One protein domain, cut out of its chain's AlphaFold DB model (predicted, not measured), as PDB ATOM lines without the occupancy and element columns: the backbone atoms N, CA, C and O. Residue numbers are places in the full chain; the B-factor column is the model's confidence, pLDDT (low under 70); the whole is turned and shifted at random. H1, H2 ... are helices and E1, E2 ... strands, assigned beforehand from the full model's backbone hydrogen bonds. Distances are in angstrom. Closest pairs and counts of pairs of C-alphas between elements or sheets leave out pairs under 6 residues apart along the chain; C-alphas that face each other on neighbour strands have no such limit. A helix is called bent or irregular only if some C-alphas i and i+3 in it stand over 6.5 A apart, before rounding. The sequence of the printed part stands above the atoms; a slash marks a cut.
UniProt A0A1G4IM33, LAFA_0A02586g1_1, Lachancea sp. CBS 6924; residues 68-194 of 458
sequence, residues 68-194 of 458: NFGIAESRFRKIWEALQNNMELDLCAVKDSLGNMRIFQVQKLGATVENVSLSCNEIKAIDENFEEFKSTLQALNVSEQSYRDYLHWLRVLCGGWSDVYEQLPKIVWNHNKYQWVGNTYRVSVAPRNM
ATOM      1  N   ASN A  68      31.456  46.456   0.850       91.00
ATOM      2  CA  ASN A  68      32.158  46.588   2.128       91.00
ATOM      3  C   ASN A  68      32.296  45.216   2.816       91.00
ATOM      4  O   ASN A  68      31.355  44.420   2.774       91.00
ATOM      5  N   PHE A  69      33.433  44.974   3.478       93.38
ATOM      6  CA  PHE A  69      33.739  43.711   4.157       93.38
ATOM      7  C   PHE A  69      32.629  43.242   5.110       93.38
ATOM      8  O   PHE A  69      32.099  42.155   4.906       93.38
ATOM      9  N   GLY A  70      32.184  44.070   6.062       94.50
ATOM     10  CA  GLY A  70      31.154  43.680   7.038       94.50
ATOM     11  C   GLY A  70      29.794  43.339   6.406       94.50
ATOM     12  O   GLY A  70      29.034  42.530   6.937       94.50
ATOM     13  N   ILE A  71      29.491  43.887   5.222       91.81
ATOM     14  CA  ILE A  71      28.301  43.498   4.446       91.81
ATOM     15  C   ILE A  71      28.492  42.107   3.824       91.81
ATOM     16  O   ILE A  71      27.558  41.304   3.839       91.81
ATOM     17  N   ALA A  72      29.677  41.811   3.285       93.75
ATOM     18  CA  ALA A  72      30.002  40.502   2.718       93.75
ATOM     19  C   ALA A  72      30.088  39.411   3.804       93.75
ATOM     20  O   ALA A  72      29.519  38.335   3.639       93.75
ATOM     21  N   GLU A  73      30.702  39.718   4.945       96.00
ATOM     22  CA  GLU A  73      30.783  38.867   6.135       96.00
ATOM     23  C   GLU A  73      29.384  38.551   6.701       96.00
ATOM     24  O   GLU A  73      29.019  37.384   6.857       96.00
ATOM     25  N   SER A  74      28.541  39.572   6.912       94.50
ATOM     26  CA  SER A  74      27.154  39.389   7.369       94.50
ATOM     27  C   SER A  74      26.305  38.586   6.371       94.50
ATOM     28  O   SER A  74      25.452  37.792   6.778       94.50
ATOM     29  N   ARG A  75      26.555  38.733   5.059       93.31
ATOM     30  CA  ARG A  75      25.950  37.881   4.020       93.31
ATOM     31  C   ARG A  75      26.435  36.440   4.140       93.31
ATOM     32  O   ARG A  75      25.596  35.545   4.164       93.31
ATOM     33  N   PHE A  76      27.742  36.209   4.276       95.81
ATOM     34  CA  PHE A  76      28.304  34.869   4.439       95.81
ATOM     35  C   PHE A  76      27.710  34.136   5.648       95.81
ATOM     36  O   PHE A  76      27.255  33.009   5.480       95.81
ATOM     37  N   ARG A  77      27.626  34.780   6.825       96.06
ATOM     38  CA  ARG A  77      27.022  34.181   8.035       96.06
ATOM     39  C   ARG A  77      25.621  33.620   7.763       96.06
ATOM     40  O   ARG A  77      25.375  32.445   8.019       96.06
ATOM     41  N   LYS A  78      24.737  34.434   7.173       94.31
ATOM     42  CA  LYS A  78      23.345  34.051   6.862       94.31
ATOM     43  C   LYS A  78      23.259  32.967   5.787       94.31
ATOM     44  O   LYS A  78      22.481  32.029   5.917       94.31
ATOM     45  N   ILE A  79      24.078  33.074   4.737       95.38
ATOM     46  CA  ILE A  79      24.170  32.065   3.671       95.38
ATOM     47  C   ILE A  79      24.597  30.711   4.249       95.38
ATOM     48  O   ILE A  79      24.006  29.683   3.918       95.38
ATOM     49  N   TRP A  80      25.611  30.716   5.116       96.25
ATOM     50  CA  TRP A  80      26.129  29.520   5.765       96.25
ATOM     51  C   TRP A  80      25.060  28.866   6.639       96.25
ATOM     52  O   TRP A  80      24.736  27.697   6.444       96.25
ATOM     53  N   GLU A  81      24.449  29.639   7.537       94.94
ATOM     54  CA  GLU A  81      23.372  29.187   8.418       94.94
ATOM     55  C   GLU A  81      22.196  28.575   7.637       94.94
ATOM     56  O   GLU A  81      21.781  27.448   7.920       94.94
ATOM     57  N   ALA A  82      21.707  29.256   6.594       94.75
ATOM     58  CA  ALA A  82      20.604  28.774   5.763       94.75
ATOM     59  C   ALA A  82      20.926  27.440   5.055       94.75
ATOM     60  O   ALA A  82      20.057  26.563   4.954       94.75
ATOM     61  N   LEU A  83      22.169  27.256   4.597       95.44
ATOM     62  CA  LEU A  83      22.625  26.026   3.943       95.44
ATOM     63  C   LEU A  83      22.832  24.865   4.927       95.44
ATOM     64  O   LEU A  83      22.429  23.744   4.613       95.44
ATOM     65  N   GLN A  84      23.401  25.110   6.114       94.69
ATOM     66  CA  GLN A  84      23.572  24.071   7.139       94.69
ATOM     67  C   GLN A  84      22.214  23.634   7.717       94.69
ATOM     68  O   GLN A  84      21.917  22.440   7.776       94.69
ATOM     69  N   ASN A  85      21.352  24.590   8.083       93.56
ATOM     70  CA  ASN A  85      20.094  24.307   8.782       93.56
ATOM     71  C   ASN A  85      18.995  23.744   7.865       93.56
ATOM     72  O   ASN A  85      18.111  23.034   8.352       93.56
ATOM     73  N   ASN A  86      19.037  24.024   6.554       94.31
ATOM     74  CA  ASN A  86      17.990  23.645   5.590       94.31
ATOM     75  C   ASN A  86      18.539  22.930   4.335       94.31
ATOM     76  O   ASN A  86      18.025  23.101   3.224       94.31
ATOM     77  N   MET A  87      19.584  22.111   4.510       94.38
ATOM     78  CA  MET A  87      20.260  21.311   3.470       94.38
ATOM     79  C   MET A  87      19.329  20.475   2.563       94.38
ATOM     80  O   MET A  87      19.706  20.119   1.445       94.38
ATOM     81  N   GLU A  88      18.117  20.158   3.026       94.88
ATOM     82  CA  GLU A  88      17.086  19.430   2.281       94.88
ATOM     83  C   GLU A  88      16.394  20.221   1.157       94.88
ATOM     84  O   GLU A  88      15.749  19.608   0.304       94.88
ATOM     85  N   LEU A  89      16.460  21.556   1.170       96.25
ATOM     86  CA  LEU A  89      15.694  22.401   0.251       96.25
ATOM     87  C   LEU A  89      16.332  22.440  -1.138       96.25
ATOM     88  O   LEU A  89      17.552  22.508  -1.268       96.25
ATOM     89  N   ASP A  90      15.503  22.443  -2.185       96.19
ATOM     90  CA  ASP A  90      15.987  22.556  -3.563       96.19
ATOM     91  C   ASP A  90      16.745  23.878  -3.779       96.19
ATOM     92  O   ASP A  90      16.428  24.904  -3.172       96.19
ATOM     93  N   LEU A  91      17.727  23.861  -4.683       95.81
ATOM     94  CA  LEU A  91      18.492  25.043  -5.079       95.81
ATOM     95  C   LEU A  91      18.226  25.374  -6.540       95.81
ATOM     96  O   LEU A  91      18.248  24.479  -7.378       95.81
ATOM     97  N   CYS A  92      18.057  26.653  -6.853       93.81
ATOM     98  CA  CYS A  92      17.879  27.138  -8.217       93.81
ATOM     99  C   CYS A  92      18.829  28.297  -8.525       93.81
ATOM    100  O   CYS A  92      19.082  29.146  -7.666       93.81
ATOM    101  N   ALA A  93      19.295  28.398  -9.769       92.12
ATOM    102  CA  ALA A  93      19.868  29.645 -10.261       92.12
ATOM    103  C   ALA A  93      18.755  30.572 -10.770       92.12
ATOM    104  O   ALA A  93      17.752  30.125 -11.331       92.12
ATOM    105  N   VAL A  94      18.953  31.879 -10.615       90.56
ATOM    106  CA  VAL A  94      18.110  32.911 -11.227       90.56
ATOM    107  C   VAL A  94      19.008  33.887 -11.973       90.56
ATOM    108  O   VAL A  94      20.036  34.305 -11.437       90.56
ATOM    109  N   LYS A  95      18.615  34.241 -13.200       86.06
ATOM    110  CA  LYS A  95      19.286  35.225 -14.061       86.06
ATOM    111  C   LYS A  95      18.380  36.435 -14.298       86.06
ATOM    112  O   LYS A  95      17.165  36.271 -14.422       86.06
ATOM    113  N   ASP A  96      18.953  37.634 -14.378       82.31
ATOM    114  CA  ASP A  96      18.248  38.853 -14.803       82.31
ATOM    115  C   ASP A  96      18.446  39.166 -16.307       82.31
ATOM    116  O   ASP A  96      19.118  38.441 -17.042       82.31
ATOM    117  N   SER A  97      17.861  40.270 -16.789       76.50
ATOM    118  CA  SER A  97      17.971  40.736 -18.186       76.50
ATOM    119  C   SER A  97      19.316  41.402 -18.546       76.50
ATOM    120  O   SER A  97      19.530  41.822 -19.696       76.50
ATOM    121  N   LEU A  98      20.228  41.505 -17.577       74.88
ATOM    122  CA  LEU A  98      21.613  41.949 -17.734       74.88
ATOM    123  C   LEU A  98      22.592  40.759 -17.723       74.88
ATOM    124  O   LEU A  98      23.771  40.945 -17.998       74.88
ATOM    125  N   GLY A  99      22.109  39.541 -17.461       75.56
ATOM    126  CA  GLY A  99      22.940  38.344 -17.342       75.56
ATOM    127  C   GLY A  99      23.617  38.203 -15.978       75.56
ATOM    128  O   GLY A  99      24.502  37.363 -15.833       75.56
ATOM    129  N   ASN A 100      23.219  38.987 -14.972       82.75
ATOM    130  CA  ASN A 100      23.628  38.732 -13.595       82.75
ATOM    131  C   ASN A 100      22.923  37.471 -13.098       82.75
ATOM    132  O   ASN A 100      21.725  37.293 -13.325       82.75
ATOM    133  N   MET A 101      23.660  36.611 -12.401       87.00
ATOM    134  CA  MET A 101      23.162  35.353 -11.857       87.00
ATOM    135  C   MET A 101      23.408  35.289 -10.353       87.00
ATOM    136  O   MET A 101      24.446  35.750  -9.890       87.00
ATOM    137  N   ARG A 102      22.478  34.684  -9.609       91.38
ATOM    138  CA  ARG A 102      22.613  34.320  -8.187       91.38
ATOM    139  C   ARG A 102      21.958  32.948  -7.961       91.38
ATOM    140  O   ARG A 102      20.987  32.610  -8.640       91.38
ATOM    141  N   ILE A 103      22.472  32.171  -7.008       93.69
ATOM    142  CA  ILE A 103      21.879  30.905  -6.540       93.69
ATOM    143  C   ILE A 103      20.988  31.165  -5.323       93.69
ATOM    144  O   ILE A 103      21.349  31.944  -4.431       93.69
ATOM    145  N   PHE A 104      19.834  30.504  -5.286       94.88
ATOM    146  CA  PHE A 104      18.826  30.635  -4.243       94.88
ATOM    147  C   PHE A 104      18.366  29.277  -3.720       94.88
ATOM    148  O   PHE A 104      18.312  28.301  -4.466       94.88
ATOM    149  N   GLN A 105      17.993  29.250  -2.445       96.25
ATOM    150  CA  GLN A 105      17.363  28.124  -1.772       96.25
ATOM    151  C   GLN A 105      15.840  28.300  -1.811       96.25
ATOM    152  O   GLN A 105      15.310  29.360  -1.464       96.25
ATOM    153  N   VAL A 106      15.133  27.266  -2.271       95.38
ATOM    154  CA  VAL A 106      13.687  27.297  -2.515       95.38
ATOM    155  C   VAL A 106      12.940  26.978  -1.224       95.38
ATOM    156  O   VAL A 106      12.765  25.822  -0.841       95.38
ATOM    157  N   GLN A 107      12.478  28.020  -0.541       93.44
ATOM    158  CA  GLN A 107      11.756  27.917   0.723       93.44
ATOM    159  C   GLN A 107      10.238  27.931   0.512       93.44
ATOM    160  O   GLN A 107       9.722  28.428  -0.491       93.44
ATOM    161  N   LYS A 108       9.496  27.384   1.486       90.94
ATOM    162  CA  LYS A 108       8.019  27.441   1.543       90.94
ATOM    163  C   LYS A 108       7.361  27.076   0.197       90.94
ATOM    164  O   LYS A 108       6.462  27.767  -0.277       90.94
ATOM    165  N   LEU A 109       7.866  26.008  -0.432       91.12
ATOM    166  CA  LEU A 109       7.423  25.474  -1.733       91.12
ATOM    167  C   LEU A 109       7.476  26.493  -2.896       91.12
ATOM    168  O   LEU A 109       6.709  26.402  -3.851       91.12
ATOM    169  N   GLY A 110       8.393  27.460  -2.818       91.19
ATOM    170  CA  GLY A 110       8.575  28.533  -3.795       91.19
ATOM    171  C   GLY A 110       7.903  29.856  -3.420       91.19
ATOM    172  O   GLY A 110       8.111  30.841  -4.118       91.19
ATOM    173  N   ALA A 111       7.140  29.939  -2.324       91.19
ATOM    174  CA  ALA A 111       6.576  31.216  -1.871       91.19
ATOM    175  C   ALA A 111       7.657  32.214  -1.401       91.19
ATOM    176  O   ALA A 111       7.452  33.432  -1.470       91.19
ATOM    177  N   THR A 112       8.814  31.714  -0.952       93.19
ATOM    178  CA  THR A 112      10.010  32.513  -0.653       93.19
ATOM    179  C   THR A 112      11.257  31.875  -1.265       93.19
ATOM    180  O   THR A 112      11.361  30.654  -1.359       93.19
ATOM    181  N   VAL A 113      12.218  32.696  -1.688       94.19
ATOM    182  CA  VAL A 113      13.551  32.238  -2.098       94.19
ATOM    183  C   VAL A 113      14.617  33.069  -1.385       94.19
ATOM    184  O   VAL A 113      14.562  34.302  -1.363       94.19
ATOM    185  N   GLU A 114      15.573  32.392  -0.757       94.69
ATOM    186  CA  GLU A 114      16.665  33.015  -0.003       94.69
ATOM    187  C   GLU A 114      17.975  32.890  -0.777       94.69
ATOM    188  O   GLU A 114      18.206  31.890  -1.453       94.69
ATOM    189  N   ASN A 115      18.811  33.927  -0.757       93.75
ATOM    190  CA  ASN A 115      20.053  33.922  -1.519       93.75
ATOM    191  C   ASN A 115      21.142  33.145  -0.771       93.75
ATOM    192  O   ASN A 115      21.390  33.423   0.395       93.75
ATOM    193  N   VAL A 116      21.802  32.208  -1.460       94.94
ATOM    194  CA  VAL A 116      22.823  31.312  -0.878       94.94
ATOM    195  C   VAL A 116      24.157  31.340  -1.642       94.94
ATOM    196  O   VAL A 116      24.927  30.381  -1.656       94.94
ATOM    197  N   SER A 117      24.437  32.455  -2.317       94.44
ATOM    198  CA  SER A 117      25.616  32.656  -3.170       94.44
ATOM    199  C   SER A 117      26.254  34.005  -2.888       94.44
ATOM    200  O   SER A 117      25.577  35.016  -3.051       94.44
ATOM    201  N   LEU A 118      27.538  34.034  -2.528       93.75
ATOM    202  CA  LEU A 118      28.325  35.270  -2.551       93.75
ATOM    203  C   LEU A 118      28.618  35.700  -4.000       93.75
ATOM    204  O   LEU A 118      28.717  34.855  -4.889       93.75
ATOM    205  N   SER A 119      28.780  37.001  -4.243       91.56
ATOM    206  CA  SER A 119      29.322  37.516  -5.507       91.56
ATOM    207  C   SER A 119      30.839  37.650  -5.506       91.56
ATOM    208  O   SER A 119      31.458  37.726  -4.455       91.56
ATOM    209  N   CYS A 120      31.443  37.786  -6.686       89.69
ATOM    210  CA  CYS A 120      32.871  38.058  -6.854       89.69
ATOM    211  C   CYS A 120      33.326  39.304  -6.075       89.69
ATOM    212  O   CYS A 120      34.427  39.308  -5.537       89.69
ATOM    213  N   ASN A 121      32.470  40.324  -5.945       88.69
ATOM    214  CA  ASN A 121      32.759  41.531  -5.160       88.69
ATOM    215  C   ASN A 121      32.639  41.300  -3.641       88.69
ATOM    216  O   ASN A 121      33.395  41.888  -2.874       88.69
ATOM    217  N   GLU A 122      31.736  40.418  -3.201       93.06
ATOM    218  CA  GLU A 122      31.625  39.994  -1.799       93.06
ATOM    219  C   GLU A 122      32.796  39.076  -1.404       93.06
ATOM    220  O   GLU A 122      33.433  39.301  -0.380       93.06
ATOM    221  N   ILE A 123      33.131  38.098  -2.254       93.81
ATOM    222  CA  ILE A 123      34.280  37.192  -2.106       93.81
ATOM    223  C   ILE A 123      35.579  38.000  -2.073       93.81
ATOM    224  O   ILE A 123      36.364  37.840  -1.146       93.81
ATOM    225  N   LYS A 124      35.775  38.931  -3.016       92.25
ATOM    226  CA  LYS A 124      36.950  39.810  -3.043       92.25
ATOM    227  C   LYS A 124      37.064  40.663  -1.779       92.25
ATOM    228  O   LYS A 124      38.148  40.739  -1.218       92.25
ATOM    229  N   ALA A 125      35.969  41.262  -1.302       93.19
ATOM    230  CA  ALA A 125      35.991  42.037  -0.060       93.19
ATOM    231  C   ALA A 125      36.347  41.176   1.170       93.19
ATOM    232  O   ALA A 125      36.963  41.683   2.105       93.19
ATOM    233  N   ILE A 126      35.990  39.886   1.168       95.62
ATOM    234  CA  ILE A 126      36.391  38.912   2.195       95.62
ATOM    235  C   ILE A 126      37.867  38.515   2.052       95.62
ATOM    236  O   ILE A 126      38.594  38.559   3.041       95.62
ATOM    237  N   ASP A 127      38.329  38.163   0.850       93.94
ATOM    238  CA  ASP A 127      39.722  37.765   0.602       93.94
ATOM    239  C   ASP A 127      40.709  38.937   0.833       93.94
ATOM    240  O   ASP A 127      41.822  38.713   1.304       93.94
ATOM    241  N   GLU A 128      40.305  40.193   0.591       94.56
ATOM    242  CA  GLU A 128      41.091  41.401   0.923       94.56
ATOM    243  C   GLU A 128      41.236  41.641   2.442       94.56
ATOM    244  O   GLU A 128      42.176  42.313   2.860       94.56
ATOM    245  N   ASN A 129      40.346  41.084   3.274       95.31
ATOM    246  CA  ASN A 129      40.317  41.272   4.735       95.31
ATOM    247  C   ASN A 129      40.358  39.918   5.477       95.31
ATOM    248  O   ASN A 129      39.787  39.743   6.556       95.31
ATOM    249  N   PHE A 130      41.020  38.923   4.877       95.50
ATOM    250  CA  PHE A 130      40.834  37.517   5.238       95.50
ATOM    251  C   PHE A 130      41.268  37.154   6.671       95.50
ATOM    252  O   PHE A 130      40.692  36.252   7.271       95.50
ATOM    253  N   GLU A 131      42.229  37.868   7.264       94.62
ATOM    254  CA  GLU A 131      42.636  37.641   8.662       94.62
ATOM    255  C   GLU A 131      41.531  38.016   9.668       94.62
ATOM    256  O   GLU A 131      41.328  37.304  10.649       94.62
ATOM    257  N   GLU A 132      40.748  39.068   9.402       95.00
ATOM    258  CA  GLU A 132      39.562  39.407  10.205       95.00
ATOM    259  C   GLU A 132      38.445  38.371   9.982       95.00
ATOM    260  O   GLU A 132      37.766  37.931  10.917       95.00
ATOM    261  N   PHE A 133      38.316  37.879   8.747       96.38
ATOM    262  CA  PHE A 133      37.377  36.815   8.403       96.38
ATOM    263  C   PHE A 133      37.709  35.462   9.059       96.38
ATOM    264  O   PHE A 133      36.786  34.710   9.377       96.38
ATOM    265  N   LYS A 134      38.977  35.142   9.357       96.12
ATOM    266  CA  LYS A 134      39.326  33.927  10.124       96.12
ATOM    267  C   LYS A 134      38.686  33.920  11.512       96.12
ATOM    268  O   LYS A 134      38.163  32.886  11.919       96.12
ATOM    269  N   SER A 135      38.636  35.063  12.197       95.19
ATOM    270  CA  SER A 135      37.920  35.210  13.475       95.19
ATOM    271  C   SER A 135      36.415  34.957  13.316       95.19
ATOM    272  O   SER A 135      35.784  34.339  14.173       95.19
ATOM    273  N   THR A 136      35.837  35.362  12.179       94.81
ATOM    274  CA  THR A 136      34.448  35.038  11.811       94.81
ATOM    275  C   THR A 136      34.239  33.540  11.592       94.81
ATOM    276  O   THR A 136      33.285  32.983  12.132       94.81
ATOM    277  N   LEU A 137      35.126  32.874  10.847       95.75
ATOM    278  CA  LEU A 137      35.061  31.429  10.616       95.75
ATOM    279  C   LEU A 137      35.186  30.644  11.932       95.75
ATOM    280  O   LEU A 137      34.367  29.765  12.195       95.75
ATOM    281  N   GLN A 138      36.122  31.025  12.806       95.06
ATOM    282  CA  GLN A 138      36.279  30.447  14.146       95.06
ATOM    283  C   GLN A 138      35.009  30.610  14.998       95.06
ATOM    284  O   GLN A 138      34.542  29.635  15.583       95.06
ATOM    285  N   ALA A 139      34.398  31.799  15.010       94.25
ATOM    286  CA  ALA A 139      33.152  32.059  15.740       94.25
ATOM    287  C   ALA A 139      31.937  31.263  15.215       94.25
ATOM    288  O   ALA A 139      30.959  31.094  15.938       94.25
ATOM    289  N   LEU A 140      31.989  30.768  13.973       92.56
ATOM    290  CA  LEU A 140      30.987  29.874  13.379       92.56
ATOM    291  C   LEU A 140      31.347  28.379  13.521       92.56
ATOM    292  O   LEU A 140      30.589  27.531  13.055       92.56
ATOM    293  N   ASN A 141      32.502  28.050  14.116       93.56
ATOM    294  CA  ASN A 141      33.119  26.717  14.105       93.56
ATOM    295  C   ASN A 141      33.334  26.153  12.679       93.56
ATOM    296  O   ASN A 141      33.085  24.981  12.405       93.56
ATOM    297  N   VAL A 142      33.775  27.005  11.747       93.81
ATOM    298  CA  VAL A 142      34.007  26.682  10.330       93.81
ATOM    299  C   VAL A 142      35.507  26.700  10.033       93.81
ATOM    300  O   VAL A 142      36.216  27.618  10.441       93.81
ATOM    301  N   SER A 143      36.004  25.708   9.291       93.69
ATOM    302  CA  SER A 143      37.400  25.704   8.829       93.69
ATOM    303  C   SER A 143      37.579  26.539   7.554       93.69
ATOM    304  O   SER A 143      36.646  26.671   6.757       93.69
ATOM    305  N   GLU A 144      38.791  27.049   7.295       94.56
ATOM    306  CA  GLU A 144      39.089  27.680   5.998       94.56
ATOM    307  C   GLU A 144      38.802  26.720   4.834       94.56
ATOM    308  O   GLU A 144      38.200  27.132   3.842       94.56
ATOM    309  N   GLN A 145      39.152  25.437   4.966       92.75
ATOM    310  CA  GLN A 145      38.870  24.431   3.943       92.75
ATOM    311  C   GLN A 145      37.368  24.366   3.622       92.75
ATOM    312  O   GLN A 145      36.986  24.435   2.458       92.75
ATOM    313  N   SER A 146      36.507  24.364   4.642       93.31
ATOM    314  CA  SER A 146      35.046  24.367   4.487       93.31
ATOM    315  C   SER A 146      34.526  25.632   3.777       93.31
ATOM    316  O   SER A 146      33.584  25.545   2.986       93.31
ATOM    317  N   TYR A 147      35.156  26.797   3.986       95.25
ATOM    318  CA  TYR A 147      34.872  28.020   3.218       95.25
ATOM    319  C   TYR A 147      35.322  27.897   1.751       95.25
ATOM    320  O   TYR A 147      34.538  28.173   0.840       95.25
ATOM    321  N   ARG A 148      36.550  27.422   1.495       94.62
ATOM    322  CA  ARG A 148      37.061  27.187   0.128       94.62
ATOM    323  C   ARG A 148      36.215  26.139  -0.619       94.62
ATOM    324  O   ARG A 148      36.008  26.271  -1.826       94.62
ATOM    325  N   ASP A 149      35.659  25.157   0.087       93.75
ATOM    326  CA  ASP A 149      34.772  24.126  -0.462       93.75
ATOM    327  C   ASP A 149      33.385  24.662  -0.817       93.75
ATOM    328  O   ASP A 149      32.848  24.300  -1.865       93.75
ATOM    329  N   TYR A 150      32.843  25.587  -0.019       95.44
ATOM    330  CA  TYR A 150      31.653  26.361  -0.380       95.44
ATOM    331  C   TYR A 150      31.884  27.220  -1.639       95.44
ATOM    332  O   TYR A 150      31.044  27.227  -2.541       95.44
ATOM    333  N   LEU A 151      33.042  27.883  -1.769       94.19
ATOM    334  CA  LEU A 151      33.382  28.637  -2.987       94.19
ATOM    335  C   LEU A 151      33.527  27.723  -4.219       94.19
ATOM    336  O   LEU A 151      33.031  28.054  -5.299       94.19
ATOM    337  N   HIS A 152      34.164  26.557  -4.065       92.12
ATOM    338  CA  HIS A 152      34.275  25.552  -5.128       92.12
ATOM    339  C   HIS A 152      32.895  25.044  -5.563       92.12
ATOM    340  O   HIS A 152      32.573  25.028  -6.752       92.12
ATOM    341  N   TRP A 153      32.057  24.684  -4.591       92.44
ATOM    342  CA  TRP A 153      30.676  24.262  -4.793       92.44
ATOM    343  C   TRP A 153      29.866  25.304  -5.568       92.44
ATOM    344  O   TRP A 153      29.249  24.965  -6.577       92.44
ATOM    345  N   LEU A 154      29.940  26.576  -5.164       91.94
ATOM    346  CA  LEU A 154      29.232  27.673  -5.820       91.94
ATOM    347  C   LEU A 154      29.659  27.805  -7.288       91.94
ATOM    348  O   LEU A 154      28.806  27.865  -8.175       91.94
ATOM    349  N   ARG A 155      30.970  27.772  -7.560       89.19
ATOM    350  CA  ARG A 155      31.510  27.814  -8.927       89.19
ATOM    351  C   ARG A 155      31.010  26.642  -9.779       89.19
ATOM    352  O   ARG A 155      30.651  26.856 -10.935       89.19
ATOM    353  N   VAL A 156      30.936  25.422  -9.237       88.81
ATOM    354  CA  VAL A 156      30.423  24.252  -9.982       88.81
ATOM    355  C   VAL A 156      28.911  24.341 -10.230       88.81
ATOM    356  O   VAL A 156      28.473  24.073 -11.349       88.81
ATOM    357  N   LEU A 157      28.103  24.785  -9.257       89.00
ATOM    358  CA  LEU A 157      26.658  25.000  -9.459       89.00
ATOM    359  C   LEU A 157      26.362  26.034 -10.561       89.00
ATOM    360  O   LEU A 157      25.372  25.895 -11.282       89.00
ATOM    361  N   CYS A 158      27.238  27.031 -10.713       86.00
ATOM    362  CA  CYS A 158      27.211  28.045 -11.769       86.00
ATOM    363  C   CYS A 158      27.806  27.576 -13.118       86.00
ATOM    364  O   CYS A 158      27.890  28.369 -14.055       86.00
ATOM    365  N   GLY A 159      28.219  26.310 -13.249       80.88
ATOM    366  CA  GLY A 159      28.751  25.745 -14.497       80.88
ATOM    367  C   GLY A 159      30.242  25.999 -14.742       80.88
ATOM    368  O   GLY A 159      30.695  25.921 -15.879       80.88
ATOM    369  N   GLY A 160      31.019  26.334 -13.707       71.19
ATOM    370  CA  GLY A 160      32.480  26.497 -13.757       71.19
ATOM    371  C   GLY A 160      32.971  27.805 -14.386       71.19
ATOM    372  O   GLY A 160      33.950  28.375 -13.910       71.19
ATOM    373  N   TRP A 161      32.268  28.277 -15.417       63.84
ATOM    374  CA  TRP A 161      32.615  29.423 -16.260       63.84
ATOM    375  C   TRP A 161      31.816  30.699 -15.964       63.84
ATOM    376  O   TRP A 161      32.184  31.767 -16.444       63.84
ATOM    377  N   SER A 162      30.710  30.603 -15.218       72.69
ATOM    378  CA  SER A 162      29.858  31.761 -14.912       72.69
ATOM    379  C   SER A 162      30.133  32.301 -13.512       72.69
ATOM    380  O   SER A 162      29.888  31.617 -12.518       72.69
ATOM    381  N   ASP A 163      30.559  33.555 -13.447       74.56
ATOM    382  CA  ASP A 163      30.714  34.308 -12.205       74.56
ATOM    383  C   ASP A 163      29.382  34.896 -11.692       74.56
ATOM    384  O   ASP A 163      28.422  35.125 -12.436       74.56
ATOM    385  N   VAL A 164      29.332  35.155 -10.384       83.25
ATOM    386  CA  VAL A 164      28.184  35.737  -9.670       83.25
ATOM    387  C   VAL A 164      28.509  37.203  -9.382       83.25
ATOM    388  O   VAL A 164      29.366  37.478  -8.555       83.25
ATOM    389  N   TYR A 165      27.854  38.164 -10.041       76.62
ATOM    390  CA  TYR A 165      28.285  39.576  -9.971       76.62
ATOM    391  C   TYR A 165      27.577  40.421  -8.902       76.62
ATOM    392  O   TYR A 165      28.243  41.043  -8.076       76.62
ATOM    393  N   GLU A 166      26.241  40.447  -8.862       77.44
ATOM    394  CA  GLU A 166      25.499  41.272  -7.895       77.44
ATOM    395  C   GLU A 166      24.153  40.645  -7.481       77.44
ATOM    396  O   GLU A 166      23.712  39.633  -8.021       77.44
ATOM    397  N   GLN A 167      23.545  41.184  -6.424       75.88
ATOM    398  CA  GLN A 167      22.207  40.859  -5.947       75.88
ATOM    399  C   GLN A 167      21.145  41.379  -6.933       75.88
ATOM    400  O   GLN A 167      21.197  42.528  -7.358       75.88
ATOM    401  N   LEU A 168      20.144  40.560  -7.269       81.81
ATOM    402  CA  LEU A 168      19.152  40.898  -8.297       81.81
ATOM    403  C   LEU A 168      18.027  41.783  -7.708       81.81
ATOM    404  O   LEU A 168      17.222  41.282  -6.920       81.81
ATOM    405  N   PRO A 169      17.893  43.078  -8.057       74.81
ATOM    406  CA  PRO A 169      16.946  43.978  -7.380       74.81
ATOM    407  C   PRO A 169      15.471  43.676  -7.697       74.81
ATOM    408  O   PRO A 169      14.575  44.090  -6.962       74.81
ATOM    409  N   LYS A 170      15.199  42.964  -8.798       81.44
ATOM    410  CA  LYS A 170      13.867  42.497  -9.205       81.44
ATOM    411  C   LYS A 170      14.001  41.085  -9.763       81.44
ATOM    412  O   LYS A 170      14.680  40.893 -10.766       81.44
ATOM    413  N   ILE A 171      13.336  40.118  -9.135       88.94
ATOM    414  CA  ILE A 171      13.361  38.711  -9.551       88.94
ATOM    415  C   ILE A 171      12.032  38.334 -10.208       88.94
ATOM    416  O   ILE A 171      10.951  38.666  -9.711       88.94
ATOM    417  N   VAL A 172      12.123  37.614 -11.328       89.19
ATOM    418  CA  VAL A 172      11.004  36.905 -11.956       89.19
ATOM    419  C   VAL A 172      11.390  35.435 -12.039       89.19
ATOM    420  O   VAL A 172      12.387  35.093 -12.668       89.19
ATOM    421  N   TRP A 173      10.626  34.573 -11.375       89.56
ATOM    422  CA  TRP A 173      10.939  33.155 -11.212       89.56
ATOM    423  C   TRP A 173       9.637  32.349 -11.111       89.56
ATOM    424  O   TRP A 173       8.644  32.823 -10.566       89.56
ATOM    425  N   ASN A 174       9.591  31.156 -11.699       87.06
ATOM    426  CA  ASN A 174       8.401  30.298 -11.804       87.06
ATOM    427  C   ASN A 174       7.152  31.087 -12.268       87.06
ATOM    428  O   ASN A 174       6.112  31.098 -11.611       87.06
ATOM    429  N   HIS A 175       7.318  31.877 -13.339       87.19
ATOM    430  CA  HIS A 175       6.351  32.842 -13.901       87.19
ATOM    431  C   HIS A 175       5.789  33.913 -12.938       87.19
ATOM    432  O   HIS A 175       4.900  34.679 -13.313       87.19
ATOM    433  N   ASN A 176       6.314  34.017 -11.717       89.56
ATOM    434  CA  ASN A 176       5.891  34.962 -10.691       89.56
ATOM    435  C   ASN A 176       6.948  36.055 -10.463       89.56
ATOM    436  O   ASN A 176       8.140  35.851 -10.681       89.56
ATOM    437  N   LYS A 177       6.506  37.230 -10.010       91.56
ATOM    438  CA  LYS A 177       7.393  38.319  -9.564       91.56
ATOM    439  C   LYS A 177       7.692  38.155  -8.075       91.56
ATOM    440  O   LYS A 177       6.818  37.700  -7.340       91.56
ATOM    441  N   TYR A 178       8.887  38.555  -7.650       92.44
ATOM    442  CA  TYR A 178       9.305  38.549  -6.247       92.44
ATOM    443  C   TYR A 178       9.771  39.939  -5.817       92.44
ATOM    444  O   TYR A 178      10.328  40.704  -6.609       92.44
ATOM    445  N   GLN A 179       9.558  40.243  -4.541       91.19
ATOM    446  CA  GLN A 179       9.968  41.475  -3.875       91.19
ATOM    447  C   GLN A 179      10.916  41.144  -2.720       91.19
ATOM    448  O   GLN A 179      10.727  40.152  -2.018       91.19
ATOM    449  N   TRP A 180      11.936  41.977  -2.530       90.25
ATOM    450  CA  TRP A 180      12.868  41.870  -1.408       90.25
ATOM    451  C   TRP A 180      12.197  42.365  -0.122       90.25
ATOM    452  O   TRP A 180      11.727  43.501  -0.070       90.25
ATOM    453  N   VAL A 181      12.121  41.508   0.899       87.88
ATOM    454  CA  VAL A 181      11.470  41.774   2.190       87.88
ATOM    455  C   VAL A 181      12.263  41.083   3.300       87.88
ATOM    456  O   VAL A 181      12.395  39.860   3.294       87.88
ATOM    457  N   GLY A 182      12.773  41.853   4.268       77.81
ATOM    458  CA  GLY A 182      13.429  41.306   5.465       77.81
ATOM    459  C   GLY A 182      14.561  40.320   5.156       77.81
ATOM    460  O   GLY A 182      14.586  39.232   5.713       77.81
ATOM    461  N   ASN A 183      15.447  40.669   4.215       82.56
ATOM    462  CA  ASN A 183      16.571  39.839   3.745       82.56
ATOM    463  C   ASN A 183      16.212  38.578   2.914       82.56
ATOM    464  O   ASN A 183      17.101  37.803   2.572       82.56
ATOM    465  N   THR A 184      14.947  38.393   2.513       90.56
ATOM    466  CA  THR A 184      14.506  37.293   1.623       90.56
ATOM    467  C   THR A 184      13.732  37.823   0.414       90.56
ATOM    468  O   THR A 184      13.188  38.928   0.455       90.56
ATOM    469  N   TYR A 185      13.633  37.051  -0.671       92.94
ATOM    470  CA  TYR A 185      12.715  37.363  -1.769       92.94
ATOM    471  C   TYR A 185      11.389  36.636  -1.555       92.94
ATOM    472  O   TYR A 185      11.341  35.409  -1.509       92.94
ATOM    473  N   ARG A 186      10.295  37.389  -1.445       92.81
ATOM    474  CA  ARG A 186       8.939  36.861  -1.245       92.81
ATOM    475  C   ARG A 186       8.110  37.056  -2.509       92.81
ATOM    476  O   ARG A 186       8.232  38.087  -3.174       92.81
ATOM    477  N   VAL A 187       7.287  36.071  -2.861       91.81
ATOM    478  CA  VAL A 187       6.449  36.138  -4.065       91.81
ATOM    479  C   VAL A 187       5.426  37.278  -3.957       91.81
ATOM    480  O   VAL A 187       4.779  37.456  -2.927       91.81
ATOM    481  N   SER A 188       5.226  38.046  -5.029       90.00
ATOM    482  CA  SER A 188       4.289  39.183  -5.080       90.00
ATOM    483  C   SER A 188       2.817  38.756  -5.245       90.00
ATOM    484  O   SER A 188       2.020  39.442  -5.890       90.00
ATOM    485  N   VAL A 189       2.449  37.599  -4.688       84.31
ATOM    486  CA  VAL A 189       1.084  37.058  -4.648       84.31
ATOM    487  C   VAL A 189       0.588  37.144  -3.206       84.31
ATOM    488  O   VAL A 189       1.208  36.605  -2.296       84.31
ATOM    489  N   ALA A 190      -0.538  37.829  -2.987       81.75
ATOM    490  CA  ALA A 190      -1.114  37.979  -1.649       81.75
ATOM    491  C   ALA A 190      -1.399  36.600  -1.004       81.75
ATOM    492  O   ALA A 190      -2.003  35.769  -1.684       81.75
ATOM    493  N   PRO A 191      -1.069  36.357   0.283       78.19
ATOM    494  CA  PRO A 191      -1.151  35.023   0.897       78.19
ATOM    495  C   PRO A 191      -2.505  34.313   0.767       78.19
ATOM    496  O   PRO A 191      -2.540  33.122   0.487       78.19
ATOM    497  N   ARG A 192      -3.621  35.057   0.834       77.19
ATOM    498  CA  ARG A 192      -4.992  34.555   0.584       77.19
ATOM    499  C   ARG A 192      -5.229  33.918  -0.799       77.19
ATOM    500  O   ARG A 192      -6.285  33.346  -1.032       77.19
ATOM    501  N   ASN A 193      -4.290  34.089  -1.728       75.88
ATOM    502  CA  ASN A 193      -4.313  33.564  -3.092       75.88
ATOM    503  C   ASN A 193      -3.273  32.449  -3.313       75.88
ATOM    504  O   ASN A 193      -3.059  32.063  -4.459       75.88
ATOM    505  N   MET A 194      -2.594  31.977  -2.261       79.88
ATOM    506  CA  MET A 194      -1.636  30.872  -2.326       79.88
ATOM    507  C   MET A 194      -2.257  29.591  -1.763       79.88
ATOM    508  O   MET A 194      -2.933  29.618  -0.736       79.88
TER     509      MET A 194
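This is residues 68 to 194 of the 458 residues of the protein "LAFA_0A02586g1_1" of Lachancea sp. CBS 6924 (UniProt A0A1G4IM33). A six-stranded antiparallel sheet, folded back on itself and curled like part of a barrel, makes one end of an elongated domain, and a loose group of four helices makes the other. H1 runs from the helical group to the sheet and grazes it, H2 and H3 lie away from the sheet, and H4 grazes it with its last residues; a long link, residues 158 to 170, leads from H4 back to the sheet. The printed part has 127 residues with four named helices and six named strands, in the order H1 E1 E2 E3 H2 H3 H4 E4 E5 E6, and the sheet runs E1 E2 E3 E6 E5 E4. The class is mixed, helices and strands. The whole is compact, with a radius of gyration of the C-alphas of 15.0 A, and the C-alphas span 48 by 29 by 25 A.

H1, residues 69 to 85, is on the sheet but only grazes it, with residues 75 to 83. The sheet begins with a meander, each strand the antiparallel neighbour of the one before: E1, residues 91 to 95, E2, residues 101 to 107, and E3, residues 112 to 115. E1 and E2 form a hairpin, with N 92 and O 104 2.9 A apart, within hydrogen-bond range. E2 and E3 form another, with N 105 and O 114 at 2.8 A. The closest C-alphas of H1 and E3 are those of Ile 79 and Asn 115, 6.9 A apart. H2, residues 120 to 127, touches H1, which meets it with residues 69 to 73 alone; the C-alphas of Ala 72 and Glu 122 come closest, at 4.8 A, and the lines are about perpendicular at 81 degrees. H3, residues 130 to 139, is close to H1 but not clearly touching, with the C-alphas of Glu 73 and Phe 133 closest at 7.3 A. H4, residues 144 to 157, is close to H3 but not clearly touching, with the C-alphas of Leu 137 and Glu 144 closest at 7.2 A; their lines are about perpendicular at 80 degrees. H4 is apart from H1 and H2, and only grazes the sheet with residues 154 to 157. A second meander follows: E4, residues 171 to 173, E5, residues 176 to 181, and E6, residues 184 to 187. N 178 and O 171 of the hairpin E4 and E5 are 2.9 A apart, and N 181 and O 184 of the hairpin E5 and E6 are 2.8 A apart. E6 is also the antiparallel neighbour of E3, with N 113 and O 185 at 2.9 A. The six strands make a folded sheet, one sheet bent back on itself into two leaves that face each other: E1, E2 and E3 face E5 and E4, with 15 pairs of C-alphas within 11 A and with E6 as the hinge. Every O i to N i+4 pair is within hydrogen-bond range in H1, H2 and H4, and 5 of 6 are in H3.

H1 begins at C-alpha 69, (33.739, 43.711, 4.157), and is 24.2 A long. E1 measures 13.6 A, E2 18.5 A and E3 10.2 A. H2 measures 10.1 A, H3 14.1 A and H4 20.0 A, ending at C-alpha 157, (26.658, 25.000, -9.459). E4 measures 6.3 A, E5 15.6 A and E6 9.9 A, ending at C-alpha 187, (6.449, 36.138, -4.065).

The two C-alphas farthest apart are those of Glu 131 and Asn 193, 48.6 A. The printed part has no cut. The link from H4 to E4 is long, and the other links are tight. The mean pLDDT of the printed part is 90.0, and residue 161 alone is under 70.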